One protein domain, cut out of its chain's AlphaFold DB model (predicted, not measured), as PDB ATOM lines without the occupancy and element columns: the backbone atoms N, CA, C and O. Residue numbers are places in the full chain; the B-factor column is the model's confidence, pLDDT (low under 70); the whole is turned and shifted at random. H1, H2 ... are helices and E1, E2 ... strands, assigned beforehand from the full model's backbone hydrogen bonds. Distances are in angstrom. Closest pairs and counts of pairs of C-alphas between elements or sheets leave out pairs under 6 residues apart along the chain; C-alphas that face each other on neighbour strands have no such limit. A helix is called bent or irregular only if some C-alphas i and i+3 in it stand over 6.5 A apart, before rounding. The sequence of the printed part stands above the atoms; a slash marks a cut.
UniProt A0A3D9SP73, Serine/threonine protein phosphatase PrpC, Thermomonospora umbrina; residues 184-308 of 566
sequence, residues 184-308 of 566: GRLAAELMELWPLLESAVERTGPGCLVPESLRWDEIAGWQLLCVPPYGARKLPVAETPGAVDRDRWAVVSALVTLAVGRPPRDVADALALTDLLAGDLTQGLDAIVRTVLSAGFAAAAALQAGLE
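Overview. This is residues 184 to 308 of the 566 residues of the protein "Serine/threonine protein phosphatase PrpC" of Thermomonospora umbrina (UniProt A0A3D9SP73). Five helices run roughly lengthwise in a bundle: H1, H5, H4 and H2 make a nearly closed ring, and H3 packs on the outside of H2 and H4. A small antiparallel strand hairpin, E1 and E2, packs on H1, and a long loop, residues 225 to 242, makes one end of the long axis. The 125 printed residues run in the order H1 E1 E2 H2 H3 H4 H5, mostly helix and compact, with a radius of gyration of the C-alphas of 14.1 A and spans of 45 by 33 by 25 A.

Arrangement. Start with H1, residues 184 to 204, irregular with C-alphas 184 and 187 7.4 A apart, and with a kink of 54 degrees near residue 191. Next comes the hairpin of E1, residues 214 to 217, and E2, residues 221 to 224, where N 215 and O 223, 3.0 A apart, are within hydrogen-bond range. The closest C-alphas of H1 and E2 are those of Leu 193 and Trp 222, 6.7 A apart. H2, residues 243 to 260, is near H1. H3, residues 267 to 276, touches H2, closest C-alphas Val 256 and Ala 270 at 6.6 A, the same way at a shallow tilt of 34 degrees, only just short of steep. The hub is H4, residues 285 to 294: it touches H2 with Arg 248 and Leu 293 closest, C-alphas 5.8 A apart, and H3 with Thr 274 and Asp 286, C-alphas 4.9 A apart. H5, residues 297 to 307, touches H4, closest C-alphas Thr 291 and Ala 300 at 5.3 A, and H1 residues 191 to 198 alone, closest C-alphas Trp 194 and Ala 301 at 6.0 A. Every O i to N i+4 pair is within hydrogen-bond range in H2, H3, H4 and H5, and 11 of 17 in H1.

Along the chain. Find C-alpha 184 at (194.203, 169.789, 144.918); from there H1 runs 30.4 A. H2 runs 25.6 A from C-alpha 243 at (166.286, 180.880, 140.247), and H5 ends at C-alpha 307, (185.347, 160.600, 135.372).

Size, cuts and confidence. The C-alphas farthest apart, those of Arg 233 and Gly 279, are 44.8 A apart. The printed part has no cut; the link from E2 to H2 is long, and no printed residue is under 70 in pLDDT.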
ATOM      1  N   GLY A 184     193.753 171.156 145.205       94.06
ATOM      2  CA  GLY A 184     194.203 169.789 144.918       94.06
ATOM      3  C   GLY A 184     193.325 168.672 145.504       94.06
ATOM      4  O   GLY A 184     193.456 167.524 145.085       94.06
ATOM      5  N   ARG A 185     192.432 168.981 146.454       95.94
ATOM      6  CA  ARG A 185     191.456 168.032 147.017       95.94
ATOM      7  C   ARG A 185     190.094 168.092 146.334       95.94
ATOM      8  O   ARG A 185     189.279 167.207 146.575       95.94
ATOM      9  N   LEU A 186     189.852 169.077 145.466       95.94
ATOM     10  CA  LEU A 186     188.524 169.340 144.914       95.94
ATOM     11  C   LEU A 186     187.877 168.099 144.279       95.94
ATOM     12  O   LEU A 186     186.757 167.758 144.642       95.94
ATOM     13  N   ALA A 187     188.591 167.369 143.414       93.12
ATOM     14  CA  ALA A 187     188.064 166.149 142.784       93.12
ATOM     15  C   ALA A 187     187.536 165.119 143.795       93.12
ATOM     16  O   ALA A 187     186.465 164.555 143.588       93.12
ATOM     17  N   ALA A 188     188.276 164.881 144.880       93.62
ATOM     18  CA  ALA A 188     187.916 163.868 145.869       93.62
ATOM     19  C   ALA A 188     186.667 164.262 146.672       93.62
ATOM     20  O   ALA A 188     185.874 163.401 147.035       93.62
ATOM     21  N   GLU A 189     186.478 165.559 146.911       96.38
ATOM     22  CA  GLU A 189     185.405 166.083 147.761       96.38
ATOM     23  C   GLU A 189     184.113 166.370 146.983       96.38
ATOM     24  O   GLU A 189     183.027 166.352 147.561       96.38
ATOM     25  N   LEU A 190     184.196 166.619 145.672       95.69
ATOM     26  CA  LEU A 190     183.034 166.963 144.844       95.69
ATOM     27  C   LEU A 190     181.934 165.882 144.866       95.69
ATOM     28  O   LEU A 190     180.754 166.221 144.827       95.69
ATOM     29  N   MET A 191     182.288 164.599 145.011       94.44
ATOM     30  CA  MET A 191     181.294 163.517 145.073       94.44
ATOM     31  C   MET A 191     180.354 163.642 146.280       94.44
ATOM     32  O   MET A 191     179.183 163.276 146.186       94.44
ATOM     33  N   GLU A 192     180.845 164.173 147.402       96.38
ATOM     34  CA  GLU A 192     180.042 164.399 148.609       96.38
ATOM     35  C   GLU A 192     179.196 165.677 148.515       96.38
ATOM     36  O   GLU A 192     178.163 165.791 149.179       96.38
ATOM     37  N   LEU A 193     179.593 166.625 147.660       97.06
ATOM     38  CA  LEU A 193     178.899 167.897 147.478       97.06
ATOM     39  C   LEU A 193     177.543 167.729 146.775       97.06
ATOM     40  O   LEU A 193     176.575 168.393 147.154       97.06
ATOM     41  N   TRP A 194     177.433 166.862 145.762       96.88
ATOM     42  CA  TRP A 194     176.217 166.803 144.936       96.88
ATOM     43  C   TRP A 194     174.950 166.405 145.696       96.88
ATOM     44  O   TRP A 194     173.964 167.138 145.589       96.88
ATOM     45  N   PRO A 195     174.948 165.335 146.518       96.31
ATOM     46  CA  PRO A 195     173.762 164.981 147.296       96.31
ATOM     47  C   PRO A 195     173.353 166.093 148.275       96.31
ATOM     48  O   PRO A 195     172.168 166.270 148.565       96.31
ATOM     49  N   LEU A 196     174.323 166.870 148.774       97.06
ATOM     50  CA  LEU A 196     174.063 168.008 149.656       97.06
ATOM     51  C   LEU A 196     173.407 169.169 148.908       97.06
ATOM     52  O   LEU A 196     172.450 169.744 149.431       97.06
ATOM     53  N   LEU A 197     173.878 169.488 147.699       97.38
ATOM     54  CA  LEU A 197     173.274 170.507 146.836       97.38
ATOM     55  C   LEU A 197     171.833 170.146 146.464       97.38
ATOM     56  O   LEU A 197     170.941 170.980 146.619       97.38
ATOM     57  N   GLU A 198     171.582 168.904 146.049       95.81
ATOM     58  CA  GLU A 198     170.231 168.429 145.723       95.81
ATOM     59  C   GLU A 198     169.300 168.502 146.938       95.81
ATOM     60  O   GLU A 198     168.232 169.113 146.868       95.81
ATOM     61  N   SER A 199     169.735 167.966 148.084       96.38
ATOM     62  CA  SER A 199     168.951 168.001 149.324       96.38
ATOM     63  C   SER A 199     168.687 169.429 149.806       96.38
ATOM     64  O   SER A 199     167.626 169.732 150.358       96.38
ATOM     65  N   ALA A 200     169.642 170.338 149.629       95.69
ATOM     66  CA  ALA A 200     169.452 171.738 149.967       95.69
ATOM     67  C   ALA A 200     168.410 172.404 149.073       95.69
ATOM     68  O   ALA A 200     167.449 172.947 149.614       95.69
ATOM     69  N   VAL A 201     168.542 172.298 147.748       95.38
ATOM     70  CA  VAL A 201     167.577 172.877 146.802       95.38
ATOM     71  C   VAL A 201     166.178 172.294 147.010       95.38
ATOM     72  O   VAL A 201     165.207 173.045 147.001       95.38
ATOM     73  N   GLU A 202     166.048 170.996 147.292       96.19
ATOM     74  CA  GLU A 202     164.755 170.373 147.609       96.19
ATOM     75  C   GLU A 202     164.125 170.966 148.883       96.19
ATOM     76  O   GLU A 202     162.935 171.289 148.912       96.19
ATOM     77  N   ARG A 203     164.920 171.159 149.944       96.31
ATOM     78  CA  ARG A 203     164.432 171.690 151.229       96.31
ATOM     79  C   ARG A 203     164.134 173.183 151.182       96.31
ATOM     80  O   ARG A 203     163.172 173.631 151.810       96.31
ATOM     81  N   THR A 204     164.971 173.971 150.512       96.56
ATOM     82  CA  THR A 204     164.884 175.437 150.535       96.56
ATOM     83  C   THR A 204     164.199 176.027 149.321       96.56
ATOM     84  O   THR A 204     163.744 177.160 149.408       96.56
ATOM     85  N   GLY A 205     164.048 175.276 148.235       96.81
ATOM     86  CA  GLY A 205     163.665 175.802 146.928       96.81
ATOM     87  C   GLY A 205     164.851 176.445 146.194       96.81
ATOM     88  O   GLY A 205     165.872 176.748 146.823       96.81
ATOM     89  N   PRO A 206     164.722 176.661 144.873       96.69
ATOM     90  CA  PRO A 206     165.792 177.204 144.047       96.69
ATOM     91  C   PRO A 206     165.989 178.712 144.260       96.69
ATOM     92  O   PRO A 206     165.088 179.434 144.699       96.69
ATOM     93  N   GLY A 207     167.159 179.209 143.873       95.88
ATOM     94  CA  GLY A 207     167.568 180.606 143.989       95.88
ATOM     95  C   GLY A 207     167.968 181.002 145.408       95.88
ATOM     96  O   GLY A 207     167.823 182.174 145.758       95.88
ATOM     97  N   CYS A 208     168.398 180.030 146.215       96.69
ATOM     98  CA  CYS A 208     168.830 180.222 147.599       96.69
ATOM     99  C   CYS A 208     170.346 180.046 147.779       96.69
ATOM    100  O   CYS A 208     170.822 180.143 148.910       96.69
ATOM    101  N   LEU A 209     171.107 179.760 146.722       96.69
ATOM    102  CA  LEU A 209     172.561 179.658 146.788       96.69
ATOM    103  C   LEU A 209     173.224 180.955 146.307       96.69
ATOM    104  O   LEU A 209     172.765 181.617 145.376       96.69
ATOM    105  N   VAL A 210     174.330 181.295 146.955       95.44
ATOM    106  CA  VAL A 210     175.286 182.346 146.585       95.44
ATOM    107  C   VAL A 210     176.690 181.729 146.559       95.44
ATOM    108  O   VAL A 210     176.865 180.640 147.106       95.44
ATOM    109  N   PRO A 211     177.702 182.342 145.926       93.56
ATOM    110  CA  PRO A 211     179.054 181.774 145.909       93.56
ATOM    111  C   PRO A 211     179.583 181.409 147.312       93.56
ATOM    112  O   PRO A 211     180.169 180.348 147.508       93.56
ATOM    113  N   GLU A 212     179.257 182.211 148.328       94.88
ATOM    114  CA  GLU A 212     179.627 182.004 149.736       94.88
ATOM    115  C   GLU A 212     178.811 180.912 150.452       94.88
ATOM    116  O   GLU A 212     178.983 180.682 151.660       94.88
ATOM    117  N   SER A 213     177.891 180.260 149.734       95.81
ATOM    118  CA  SER A 213     177.090 179.154 150.247       95.81
ATOM    119  C   SER A 213     177.904 177.887 150.440       95.81
ATOM    120  O   SER A 213     177.585 177.116 151.344       95.81
ATOM    121  N   LEU A 214     178.916 177.657 149.601       97.19
ATOM    122  CA  LEU A 214     179.733 176.451 149.640       97.19
ATOM    123  C   LEU A 214     180.896 176.676 150.598       97.19
ATOM    124  O   LEU A 214     181.736 177.554 150.391       97.19
ATOM    125  N   ARG A 215     180.921 175.881 151.663       96.75
ATOM    126  CA  ARG A 215     181.922 175.965 152.720       96.75
ATOM    127  C   ARG A 215     182.436 174.576 153.044       96.75
ATOM    128  O   ARG A 215     181.696 173.600 152.913       96.75
ATOM    129  N   TRP A 216     183.685 174.484 153.466       97.62
ATOM    130  CA  TRP A 216     184.312 173.196 153.728       97.62
ATOM    131  C   TRP A 216     185.295 173.293 154.891       97.62
ATOM    132  O   TRP A 216     186.002 174.288 155.028       97.62
ATOM    133  N   ASP A 217     185.323 172.249 155.710       96.44
ATOM    134  CA  ASP A 217     186.256 172.054 156.817       96.44
ATOM    135  C   ASP A 217     186.902 170.666 156.713       96.44
ATOM    136  O   ASP A 217     186.263 169.702 156.296       96.44
ATOM    137  N   GLU A 218     188.162 170.545 157.133       95.06
ATOM    138  CA  GLU A 218     188.919 169.294 157.005       95.06
ATOM    139  C   GLU A 218     188.337 168.128 157.811       95.06
ATOM    140  O   GLU A 218     188.485 166.970 157.415       95.06
ATOM    141  N   ILE A 219     187.681 168.416 158.934       95.19
ATOM    142  CA  ILE A 219     187.155 167.408 159.857       95.19
ATOM    143  C   ILE A 219     185.672 167.157 159.587       95.19
ATOM    144  O   ILE A 219     185.223 166.011 159.633       95.19
ATOM    145  N   ALA A 220     184.901 168.219 159.357       95.62
ATOM    146  CA  ALA A 220     183.451 168.153 159.222       95.62
ATOM    147  C   ALA A 220     182.959 168.037 157.769       95.62
ATOM    148  O   ALA A 220     181.788 167.717 157.563       95.62
ATOM    149  N   GLY A 221     183.826 168.269 156.780       96.44
ATOM    150  CA  GLY A 221     183.488 168.222 155.362       96.44
ATOM    151  C   GLY A 221     182.657 169.425 154.918       96.44
ATOM    152  O   GLY A 221     182.874 170.561 155.349       96.44
ATOM    153  N   TRP A 222     181.700 169.181 154.026       97.31
ATOM    154  CA  TRP A 222     180.880 170.222 153.413       97.31
ATOM    155  C   TRP A 222     179.826 170.812 154.360       97.31
ATOM    156  O   TRP A 222     179.031 170.103 154.977       97.31
ATOM    157  N   GLN A 223     179.731 172.141 154.366       95.88
ATOM    158  CA  GLN A 223     178.612 172.898 154.919       95.88
ATOM    159  C   GLN A 223     177.993 173.750 153.809       95.88
ATOM    160  O   GLN A 223     178.687 174.474 153.099       95.88
ATOM    161  N   LEU A 224     176.667 173.675 153.676       96.06
ATOM    162  CA  LEU A 224     175.929 174.402 152.649       96.06
ATOM    163  C   LEU A 224     174.996 175.439 153.277       96.06
ATOM    164  O   LEU A 224     174.079 175.106 154.031       96.06
ATOM    165  N   LEU A 225     175.227 176.706 152.948       93.38
ATOM    166  CA  LEU A 225     174.489 177.842 153.487       93.38
ATOM    167  C   LEU A 225     173.428 178.322 152.495       93.38
ATOM    168  O   LEU A 225     173.730 179.043 151.552       93.38
ATOM    169  N   CYS A 226     172.169 177.967 152.713       94.31
ATOM    170  CA  CYS A 226     171.080 178.477 151.879       94.31
ATOM    171  C   CYS A 226     170.581 179.823 152.417       94.31
ATOM    172  O   CYS A 226     170.230 179.934 153.595       94.31
ATOM    173  N   VAL A 227     170.514 180.827 151.551       92.31
ATOM    174  CA  VAL A 227     170.074 182.191 151.844       92.31
ATOM    175  C   VAL A 227     168.785 182.468 151.062       92.31
ATOM    176  O   VAL A 227     168.839 182.873 149.901       92.31
ATOM    177  N   PRO A 228     167.599 182.252 151.664       90.88
ATOM    178  CA  PRO A 228     166.339 182.549 151.000       90.88
ATOM    179  C   PRO A 228     166.237 184.036 150.631       90.88
ATOM    180  O   PRO A 228     166.685 184.888 151.414       90.88
ATOM    181  N   PRO A 229     165.594 184.372 149.496       87.19
ATOM    182  CA  PRO A 229     165.397 185.753 149.088       87.19
ATOM    183  C   PRO A 229     164.617 186.535 150.146       87.19
ATOM    184  O   PRO A 229     163.760 185.998 150.858       87.19
ATOM    185  N   TYR A 230     164.899 187.835 150.233       84.38
ATOM    186  CA  TYR A 230     164.254 188.720 151.196       84.38
ATOM    187  C   TYR A 230     162.723 188.616 151.122       84.38
ATOM    188  O   TYR A 230     162.116 188.700 150.055       84.38
ATOM    189  N   GLY A 231     162.086 188.442 152.282       85.75
ATOM    190  CA  GLY A 231     160.632 188.323 152.386       85.75
ATOM    191  C   GLY A 231     160.073 186.916 152.153       85.75
ATOM    192  O   GLY A 231     158.857 186.743 152.277       85.75
ATOM    193  N   ALA A 232     160.909 185.904 151.887       88.62
ATOM    194  CA  ALA A 232     160.484 184.506 151.898       88.62
ATOM    195  C   ALA A 232     159.880 184.142 153.268       88.62
ATOM    196  O   ALA A 232     160.543 184.192 154.301       88.62
ATOM    197  N   ARG A 233     158.583 183.800 153.289       91.62
ATOM    198  CA  ARG A 233     157.846 183.470 154.530       91.62
ATOM    199  C   ARG A 233     157.755 181.971 154.810       91.62
ATOM    200  O   ARG A 233     157.313 181.589 155.891       91.62
ATOM    201  N   LYS A 234     158.072 181.138 153.818       93.69
ATOM    202  CA  LYS A 234     157.959 179.677 153.860       93.69
ATOM    203  C   LYS A 234     159.047 179.053 152.995       93.69
ATOM    204  O   LYS A 234     159.448 179.659 152.006       93.69
ATOM    205  N   LEU A 235     159.458 177.850 153.384       92.88
ATOM    206  CA  LEU A 235     160.308 176.962 152.602       92.88
ATOM    207  C   LEU A 235     159.498 175.708 152.205       92.88
ATOM    208  O   LEU A 235     158.616 175.315 152.981       92.88
ATOM    209  N   PRO A 236     159.772 175.098 151.040       96.19
ATOM    210  CA  PRO A 236     160.679 175.593 150.002       96.19
ATOM    211  C   PRO A 236     160.159 176.892 149.360       96.19
ATOM    212  O   PRO A 236     158.952 177.142 149.301       96.19
ATOM    213  N   VAL A 237     161.080 177.758 148.938       95.19
ATOM    214  CA  VAL A 237     160.783 178.976 148.182       95.19
ATOM    215  C   VAL A 237     160.230 178.558 146.824       95.19
ATOM    216  O   VAL A 237     160.770 177.668 146.171       95.19
ATOM    217  N   ALA A 238     159.128 179.182 146.408       95.12
ATOM    218  CA  ALA A 238     158.573 178.934 145.086       95.12
ATOM    219  C   ALA A 238     159.583 179.344 144.007       95.12
ATOM    220  O   ALA A 238     160.201 180.406 144.106       95.12
ATOM    221  N   GLU A 239     159.721 178.518 142.976       95.88
ATOM    222  CA  GLU A 239     160.620 178.805 141.865       95.88
ATOM    223  C   GLU A 239     160.260 180.136 141.190       95.88
ATOM    224  O   GLU A 239     159.094 180.439 140.928       95.88
ATOM    225  N   THR A 240     161.286 180.947 140.926       95.00
ATOM    226  CA  THR A 240     161.173 182.210 140.187       95.00
ATOM    227  C   THR A 240     161.989 182.121 138.900       95.00
ATOM    228  O   THR A 240     162.948 181.348 138.857       95.00
ATOM    229  N   PRO A 241     161.662 182.905 137.853       96.56
ATOM    230  CA  PRO A 241     162.467 182.932 136.635       96.56
ATOM    231  C   PRO A 241     163.959 183.152 136.941       96.56
ATOM    232  O   PRO A 241     164.322 184.090 137.659       96.56
ATOM    233  N   GLY A 242     164.807 182.253 136.435       95.81
ATOM    234  CA  GLY A 242     166.260 182.269 136.636       95.81
ATOM    235  C   GLY A 242     166.744 181.828 138.025       95.81
ATOM    236  O   GLY A 242     167.933 181.936 138.304       95.81
ATOM    237  N   ALA A 243     165.872 181.352 138.920       96.25
ATOM    238  CA  ALA A 243     166.286 180.880 140.247       96.25
ATOM    239  C   ALA A 243     167.267 179.702 140.169       96.25
ATOM    240  O   ALA A 243     168.279 179.704 140.862       96.25
ATOM    241  N   VAL A 244     166.988 178.743 139.285       96.88
ATOM    242  CA  VAL A 244     167.852 177.581 139.044       96.88
ATOM    243  C   VAL A 244     169.204 178.009 138.468       96.88
ATOM    244  O   VAL A 244     170.242 177.554 138.940       96.88
ATOM    245  N   ASP A 245     169.209 178.933 137.504       97.06
ATOM    246  CA  ASP A 245     170.447 179.435 136.894       97.06
ATOM    247  C   ASP A 245     171.319 180.191 137.900       97.06
ATOM    248  O   ASP A 245     172.541 180.052 137.881       97.06
ATOM    249  N   ARG A 246     170.707 180.943 138.829       96.56
ATOM    250  CA  ARG A 246     171.433 181.594 139.931       96.56
ATOM    251  C   ARG A 246     172.125 180.581 140.840       96.56
ATOM    252  O   ARG A 246     173.285 180.790 141.174       96.56
ATOM    253  N   ASP A 247     171.450 179.489 141.201       97.62
ATOM    254  CA  ASP A 247     172.050 178.445 142.040       97.62
ATOM    255  C   ASP A 247     173.200 177.729 141.321       97.62
ATOM    256  O   ASP A 247     174.264 177.510 141.903       97.62
ATOM    257  N   ARG A 248     173.012 177.404 140.036       97.94
ATOM    258  CA  ARG A 248     174.063 176.820 139.189       97.94
ATOM    259  C   ARG A 248     175.270 177.748 139.093       97.94
ATOM    260  O   ARG A 248     176.399 177.302 139.283       97.94
ATOM    261  N   TRP A 249     175.035 179.039 138.852       98.12
ATOM    262  CA  TRP A 249     176.084 180.054 138.804       98.12
ATOM    263  C   TRP A 249     176.817 180.200 140.138       98.12
ATOM    264  O   TRP A 249     178.041 180.265 140.140       98.12
ATOM    265  N   ALA A 250     176.105 180.205 141.266       97.62
ATOM    266  CA  ALA A 250     176.709 180.270 142.593       97.62
ATOM    267  C   ALA A 250     177.702 179.120 142.825       97.62
ATOM    268  O   ALA A 250     178.840 179.358 143.233       97.62
ATOM    269  N   VAL A 251     177.299 177.889 142.494       98.31
ATOM    270  CA  VAL A 251     178.168 176.706 142.582       98.31
ATOM    271  C   VAL A 251     179.368 176.846 141.645       98.31
ATOM    272  O   VAL A 251     180.503 176.719 142.089       98.31
ATOM    273  N   VAL A 252     179.145 177.158 140.366       98.44
ATOM    274  CA  VAL A 252     180.222 177.306 139.371       98.44
ATOM    275  C   VAL A 252     181.217 178.390 139.767       98.44
ATOM    276  O   VAL A 252     182.421 178.161 139.712       98.44
ATOM    277  N   SER A 253     180.728 179.547 140.208       98.06
ATOM    278  CA  SER A 253     181.559 180.656 140.661       98.06
ATOM    279  C   SER A 253     182.457 180.223 141.819       98.06
ATOM    280  O   SER A 253     183.664 180.448 141.754       98.06
ATOM    281  N   ALA A 254     181.920 179.514 142.816       97.62
ATOM    282  CA  ALA A 254     182.698 179.006 143.947       97.62
ATOM    283  C   ALA A 254     183.749 177.957 143.525       97.62
ATOM    284  O   ALA A 254     184.899 178.028 143.957       97.62
ATOM    285  N   LEU A 255     183.385 177.020 142.640       98.06
ATOM    286  CA  LEU A 255     184.305 175.996 142.128       98.06
ATOM    287  C   LEU A 255     185.462 176.603 141.325       98.06
ATOM    288  O   LEU A 255     186.619 176.242 141.537       98.06
ATOM    289  N   VAL A 256     185.160 177.546 140.430       97.69
ATOM    290  CA  VAL A 256     186.173 178.249 139.630       97.69
ATOM    291  C   VAL A 256     187.030 179.150 140.517       97.69
ATOM    292  O   VAL A 256     188.244 179.170 140.341       97.69
ATOM    293  N   THR A 257     186.442 179.821 141.514       96.75
ATOM    294  CA  THR A 257     187.192 180.628 142.494       96.75
ATOM    295  C   THR A 257     188.238 179.795 143.206       96.75
ATOM    296  O   THR A 257     189.400 180.184 143.260       96.75
ATOM    297  N   LEU A 258     187.840 178.627 143.707       97.06
ATOM    298  CA  LEU A 258     188.757 177.708 144.359       97.06
ATOM    299  C   LEU A 258     189.863 177.225 143.409       97.06
ATOM    300  O   LEU A 258     191.028 177.178 143.794       97.06
ATOM    301  N   ALA A 259     189.500 176.834 142.188       96.50
ATOM    302  CA  ALA A 259     190.439 176.208 141.264       96.50
ATOM    303  C   ALA A 259     191.443 177.205 140.660       96.50
ATOM    304  O   ALA A 259     192.608 176.862 140.483       96.50
ATOM    305  N   VAL A 260     190.996 178.424 140.350       96.19
ATOM    306  CA  VAL A 260     191.798 179.462 139.677       96.19
ATOM    307  C   VAL A 260     192.432 180.433 140.679       96.19
ATOM    308  O   VAL A 260     193.452 181.047 140.385       96.19
ATOM    309  N   GLY A 261     191.848 180.588 141.870       95.62
ATOM    310  CA  GLY A 261     192.273 181.572 142.869       95.62
ATOM    311  C   GLY A 261     191.636 182.956 142.699       95.62
ATOM    312  O   GLY A 261     192.018 183.891 143.401       95.62
ATOM    313  N   ARG A 262     190.658 183.108 141.792       94.75
ATOM    314  CA  ARG A 262     189.850 184.329 141.645       94.75
ATOM    315  C   ARG A 262     188.412 184.025 141.217       94.75
ATOM    316  O   ARG A 262     188.202 183.078 140.456       94.75
ATOM    317  N   PRO A 263     187.426 184.843 141.616       95.31
ATOM    318  CA  PRO A 263     186.061 184.667 141.149       95.31
ATOM    319  C   PRO A 263     185.925 184.987 139.656       95.31
ATOM    320  O   PRO A 263     186.518 185.961 139.176       95.31
ATOM    321  N   PRO A 264     185.141 184.195 138.899       96.88
ATOM    322  CA  PRO A 264     184.789 184.548 137.533       96.88
ATOM    323  C   PRO A 264     183.782 185.706 137.520       96.88
ATOM    324  O   PRO A 264     182.893 185.779 138.370       96.88
ATOM    325  N   ARG A 265     183.893 186.604 136.535       96.31
ATOM    326  CA  ARG A 265     182.976 187.754 136.394       96.31
ATOM    327  C   ARG A 265     181.577 187.353 135.950       96.31
ATOM    328  O   ARG A 265     180.592 187.922 136.407       96.31
ATOM    329  N   ASP A 266     181.516 186.420 135.013       96.25
ATOM    330  CA  ASP A 266     180.299 185.942 134.373       96.25
ATOM    331  C   ASP A 266     180.511 184.513 133.850       96.25
ATOM    332  O   ASP A 266     181.592 183.930 133.984       96.25
ATOM    333  N   VAL A 267     179.462 183.932 133.263       96.81
ATOM    334  CA  VAL A 267     179.503 182.570 132.714       96.81
ATOM    335  C   VAL A 267     180.571 182.433 131.627       96.81
ATOM    336  O   VAL A 267     181.265 181.422 131.594       96.81
ATOM    337  N   ALA A 268     180.751 183.436 130.766       95.38
ATOM    338  CA  ALA A 268     181.738 183.364 129.693       95.38
ATOM    339  C   ALA A 268     183.175 183.364 130.242       95.38
ATOM    340  O   ALA A 268     183.998 182.579 129.777       95.38
ATOM    341  N   ASP A 269     183.465 184.184 131.258       96.62
ATOM    342  CA  ASP A 269     184.750 184.189 131.969       96.62
ATOM    343  C   ASP A 269     185.008 182.844 132.665       96.62
ATOM    344  O   ASP A 269     186.089 182.282 132.517       96.62
ATOM    345  N   ALA A 270     184.009 182.273 133.349       97.62
ATOM    346  CA  ALA A 270     184.132 180.953 133.975       97.62
ATOM    347  C   ALA A 270     184.471 179.857 132.952       97.62
ATOM    348  O   ALA A 270     185.398 179.076 133.164       97.62
ATOM    349  N   LEU A 271     183.751 179.826 131.828       96.88
ATOM    350  CA  LEU A 271     183.973 178.849 130.764       96.88
ATOM    351  C   LEU A 271     185.352 179.014 130.119       96.88
ATOM    352  O   LEU A 271     186.056 178.020 129.944       96.88
ATOM    353  N   ALA A 272     185.763 180.249 129.818       95.44
ATOM    354  CA  ALA A 272     187.068 180.542 129.235       95.44
ATOM    355  C   ALA A 272     188.222 180.166 130.177       95.44
ATOM    356  O   ALA A 272     189.190 179.554 129.732       95.44
ATOM    357  N   LEU A 273     188.104 180.459 131.476       97.19
ATOM    358  CA  LEU A 273     189.080 180.040 132.486       97.19
ATOM    359  C   LEU A 273     189.229 178.523 132.530       97.19
ATOM    360  O   LEU A 273     190.346 178.015 132.465       97.19
ATOM    361  N   THR A 274     188.113 177.797 132.626       97.62
ATOM    362  CA  THR A 274     188.168 176.335 132.724       97.62
ATOM    363  C   THR A 274     188.707 175.671 131.462       97.62
ATOM    364  O   THR A 274     189.346 174.632 131.567       97.62
ATOM    365  N   ASP A 275     188.496 176.275 130.290       96.00
ATOM    366  CA  ASP A 275     188.946 175.740 129.004       96.00
ATOM    367  C   ASP A 275     190.429 176.043 128.725       96.00
ATOM    368  O   ASP A 275     191.187 175.160 128.320       96.00
ATOM    369  N   LEU A 276     190.870 177.283 128.970       96.19
ATOM    370  CA  LEU A 276     192.250 177.714 128.712       96.19
ATOM    371  C   LEU A 276     193.235 177.202 129.766       96.19
ATOM    372  O   LEU A 276     194.372 176.885 129.423       96.19
ATOM    373  N   LEU A 277     192.805 177.090 131.025       97.06
ATOM    374  CA  LEU A 277     193.635 176.602 132.134       97.06
ATOM    375  C   LEU A 277     193.404 175.113 132.431       97.06
ATOM    376  O   LEU A 277     193.895 174.595 133.434       97.06
ATOM    377  N   ALA A 278     192.649 174.405 131.584       95.19
ATOM    378  CA  ALA A 278     192.431 172.970 131.737       95.19
ATOM    379  C   ALA A 278     193.767 172.236 131.933       95.19
ATOM    380  O   ALA A 278     194.735 172.526 131.252       95.19
ATOM    381  N   GLY A 279     193.855 171.278 132.852       92.44
ATOM    382  CA  GLY A 279     195.118 170.606 133.184       92.44
ATOM    383  C   GLY A 279     195.877 171.238 134.354       92.44
ATOM    384  O   GLY A 279     196.371 170.483 135.191       92.44
ATOM    385  N   ASP A 280     195.901 172.570 134.476       95.69
ATOM    386  CA  ASP A 280     196.345 173.239 135.715       95.69
ATOM    387  C   ASP A 280     195.264 173.153 136.803       95.69
ATOM    388  O   ASP A 280     195.553 173.141 138.001       95.69
ATOM    389  N   LEU A 281     194.005 173.035 136.375       96.56
ATOM    390  CA  LEU A 281     192.856 172.796 137.242       96.56
ATOM    391  C   LEU A 281     192.648 171.301 137.522       96.56
ATOM    392  O   LEU A 281     193.223 170.412 136.889       96.56
ATOM    393  N   THR A 282     191.742 171.017 138.457       95.75
ATOM    394  CA  THR A 282     191.227 169.663 138.682       95.75
ATOM    395  C   THR A 282     190.737 169.034 137.370       95.75
ATOM    396  O   THR A 282     189.987 169.653 136.617       95.75
ATOM    397  N   GLN A 283     191.153 167.796 137.093       95.50
ATOM    398  CA  GLN A 283     190.819 167.103 135.844       95.50
ATOM    399  C   GLN A 283     189.301 166.974 135.662       95.50
ATOM    400  O   GLN A 283     188.603 166.524 136.568       95.50
ATOM    401  N   GLY A 284     188.811 167.356 134.480       96.44
ATOM    402  CA  GLY A 284     187.390 167.308 134.127       96.44
ATOM    403  C   GLY A 284     186.537 168.429 134.725       96.44
ATOM    404  O   GLY A 284     185.316 168.403 134.565       96.44
ATOM    405  N   LEU A 285     187.138 169.412 135.410       97.75
ATOM    406  CA  LEU A 285     186.399 170.550 135.963       97.75
ATOM    407  C   LEU A 285     185.710 171.386 134.873       97.75
ATOM    408  O   LEU A 285     184.603 171.864 135.095       97.75
ATOM    409  N   ASP A 286     186.325 171.520 133.700       97.94
ATOM    410  CA  ASP A 286     185.740 172.106 132.488       97.94
ATOM    411  C   ASP A 286     184.417 171.429 132.098       97.94
ATOM    412  O   ASP A 286     183.382 172.096 131.986       97.94
ATOM    413  N   ALA A 287     184.415 170.099 131.981       97.69
ATOM    414  CA  ALA A 287     183.215 169.330 131.668       97.69
ATOM    415  C   ALA A 287     182.163 169.423 132.789       97.69
ATOM    416  O   ALA A 287     180.971 169.584 132.511       97.69
ATOM    417  N   ILE A 288     182.584 169.373 134.060       98.12
ATOM    418  CA  ILE A 288     181.687 169.509 135.221       98.12
ATOM    419  C   ILE A 288     181.011 170.880 135.225       98.12
ATOM    420  O   ILE A 288     179.788 170.945 135.318       98.12
ATOM    421  N   VAL A 289     181.771 171.970 135.097       98.31
ATOM    422  CA  VAL A 289     181.238 173.342 135.106       98.31
ATOM    423  C   VAL A 289     180.210 173.523 133.996       98.31
ATOM    424  O   VAL A 289     179.109 174.015 134.253       98.31
ATOM    425  N   ARG A 290     180.515 173.062 132.781       97.56
ATOM    426  CA  ARG A 290     179.572 173.113 131.657       97.56
ATOM    427  C   ARG A 290     178.311 172.309 131.927       97.56
ATOM    428  O   ARG A 290     177.217 172.832 131.732       97.56
ATOM    429  N   THR A 291     178.454 171.096 132.452       97.75
ATOM    430  CA  THR A 291     177.320 170.227 132.800       97.75
ATOM    431  C   THR A 291     176.450 170.837 133.896       97.75
ATOM    432  O   THR A 291     175.225 170.778 133.803       97.75
ATOM    433  N   VAL A 292     177.037 171.484 134.908       98.12
ATOM    434  CA  VAL A 292     176.276 172.204 135.942       98.12
ATOM    435  C   VAL A 292     175.459 173.335 135.318       98.12
ATOM    436  O   VAL A 292     174.276 173.466 135.629       98.12
ATOM    437  N   LEU A 293     176.060 174.131 134.431       97.69
ATOM    438  CA  LEU A 293     175.386 175.258 133.783       97.69
ATOM    439  C   LEU A 293     174.248 174.796 132.862       97.69
ATOM    440  O   LEU A 293     173.153 175.358 132.923       97.69
ATOM    441  N   SER A 294     174.477 173.764 132.047       96.62
ATOM    442  CA  SER A 294     173.522 173.306 131.031       96.62
ATOM    443  C   SER A 294     172.476 172.330 131.582       96.62
ATOM    444  O   SER A 294     171.273 172.532 131.396       96.62
ATOM    445  N   ALA A 295     172.908 171.302 132.312       96.69
ATOM    446  CA  ALA A 295     172.091 170.158 132.715       96.69
ATOM    447  C   ALA A 295     171.815 170.087 134.231       96.69
ATOM    448  O   ALA A 295     170.850 169.446 134.649       96.69
ATOM    449  N   GLY A 296     172.584 170.798 135.061       96.69
ATOM    450  CA  GLY A 296     172.384 170.892 136.510       96.69
ATOM    451  C   GLY A 296     173.159 169.858 137.336       96.69
ATOM    452  O   GLY A 296     174.000 169.119 136.828       96.69
ATOM    453  N   PHE A 297     172.883 169.825 138.644       97.06
ATOM    454  CA  PHE A 297     173.699 169.097 139.628       97.06
ATOM    455  C   PHE A 297     173.663 167.573 139.461       97.06
ATOM    456  O   PHE A 297     174.717 166.948 139.492       97.06
ATOM    457  N   ALA A 298     172.492 166.987 139.197       96.06
ATOM    458  CA  ALA A 298     172.360 165.539 139.007       96.06
ATOM    459  C   ALA A 298     173.191 165.026 137.818       96.06
ATOM    460  O   ALA A 298     173.871 164.003 137.909       96.06
ATOM    461  N   ALA A 299     173.176 165.765 136.703       95.94
ATOM    462  CA  ALA A 299     173.971 165.436 135.526       95.94
ATOM    463  C   ALA A 299     175.474 165.593 135.803       95.94
ATOM    464  O   ALA A 299     176.261 164.735 135.410       95.94
ATOM    465  N   ALA A 300     175.871 166.641 136.530       96.81
ATOM    466  CA  ALA A 300     177.261 166.844 136.931       96.81
ATOM    467  C   ALA A 300     177.761 165.733 137.871       96.81
ATOM    468  O   ALA A 300     178.886 165.262 137.716       96.81
ATOM    469  N   ALA A 301     176.910 165.257 138.784       96.06
ATOM    470  CA  ALA A 301     177.206 164.125 139.657       96.06
ATOM    471  C   ALA A 301     177.404 162.827 138.864       96.06
ATOM    472  O   ALA A 301     178.372 162.099 139.091       96.06
ATOM    473  N   ALA A 302     176.514 162.551 137.906       94.94
ATOM    474  CA  ALA A 302     176.621 161.390 137.026       94.94
ATOM    475  C   ALA A 302     177.883 161.448 136.151       94.94
ATOM    476  O   ALA A 302     178.591 160.447 136.025       94.94
ATOM    477  N   LEU A 303     178.194 162.626 135.599       96.00
ATOM    478  CA  LEU A 303     179.428 162.869 134.862       96.00
ATOM    479  C   LEU A 303     180.644 162.589 135.746       96.00
ATOM    480  O   LEU A 303     181.478 161.773 135.364       96.00
ATOM    481  N   GLN A 304     180.731 163.208 136.927       95.50
ATOM    482  CA  GLN A 304     181.877 163.033 137.820       95.50
ATOM    483  C   GLN A 304     182.070 161.568 138.222       95.50
ATOM    484  O   GLN A 304     183.195 161.072 138.189       95.50
ATOM    485  N   ALA A 305     180.988 160.851 138.531       93.44
ATOM    486  CA  ALA A 305     181.053 159.421 138.816       93.44
ATOM    487  C   ALA A 305     181.646 158.615 137.641       93.44
ATOM    488  O   ALA A 305     182.304 157.599 137.860       93.44
ATOM    489  N   GLY A 306     181.445 159.074 136.401       91.62
ATOM    490  CA  GLY A 306     182.075 158.523 135.202       91.62
ATOM    491  C   GLY A 306     183.537 158.946 134.999       91.62
ATOM    492  O   GLY A 306     184.304 158.196 134.396       91.62
ATOM    493  N   LEU A 307     183.967 160.105 135.509       90.94
ATOM    494  CA  LEU A 307     185.347 160.600 135.372       90.94
ATOM    495  C   LEU A 307     186.370 159.780 136.170       90.94
ATOM    496  O   LEU A 307     187.557 159.783 135.830       90.94
ATOM    497  N   GLU A 308     185.936 159.031 137.182       87.25
ATOM    498  CA  GLU A 308     186.806 158.149 137.955       87.25
ATOM    499  C   GLU A 308     186.943 156.772 137.279       87.25
ATOM    500  O   GLU A 308     185.954 156.068 137.055       87.25
TER     501      GLU A 308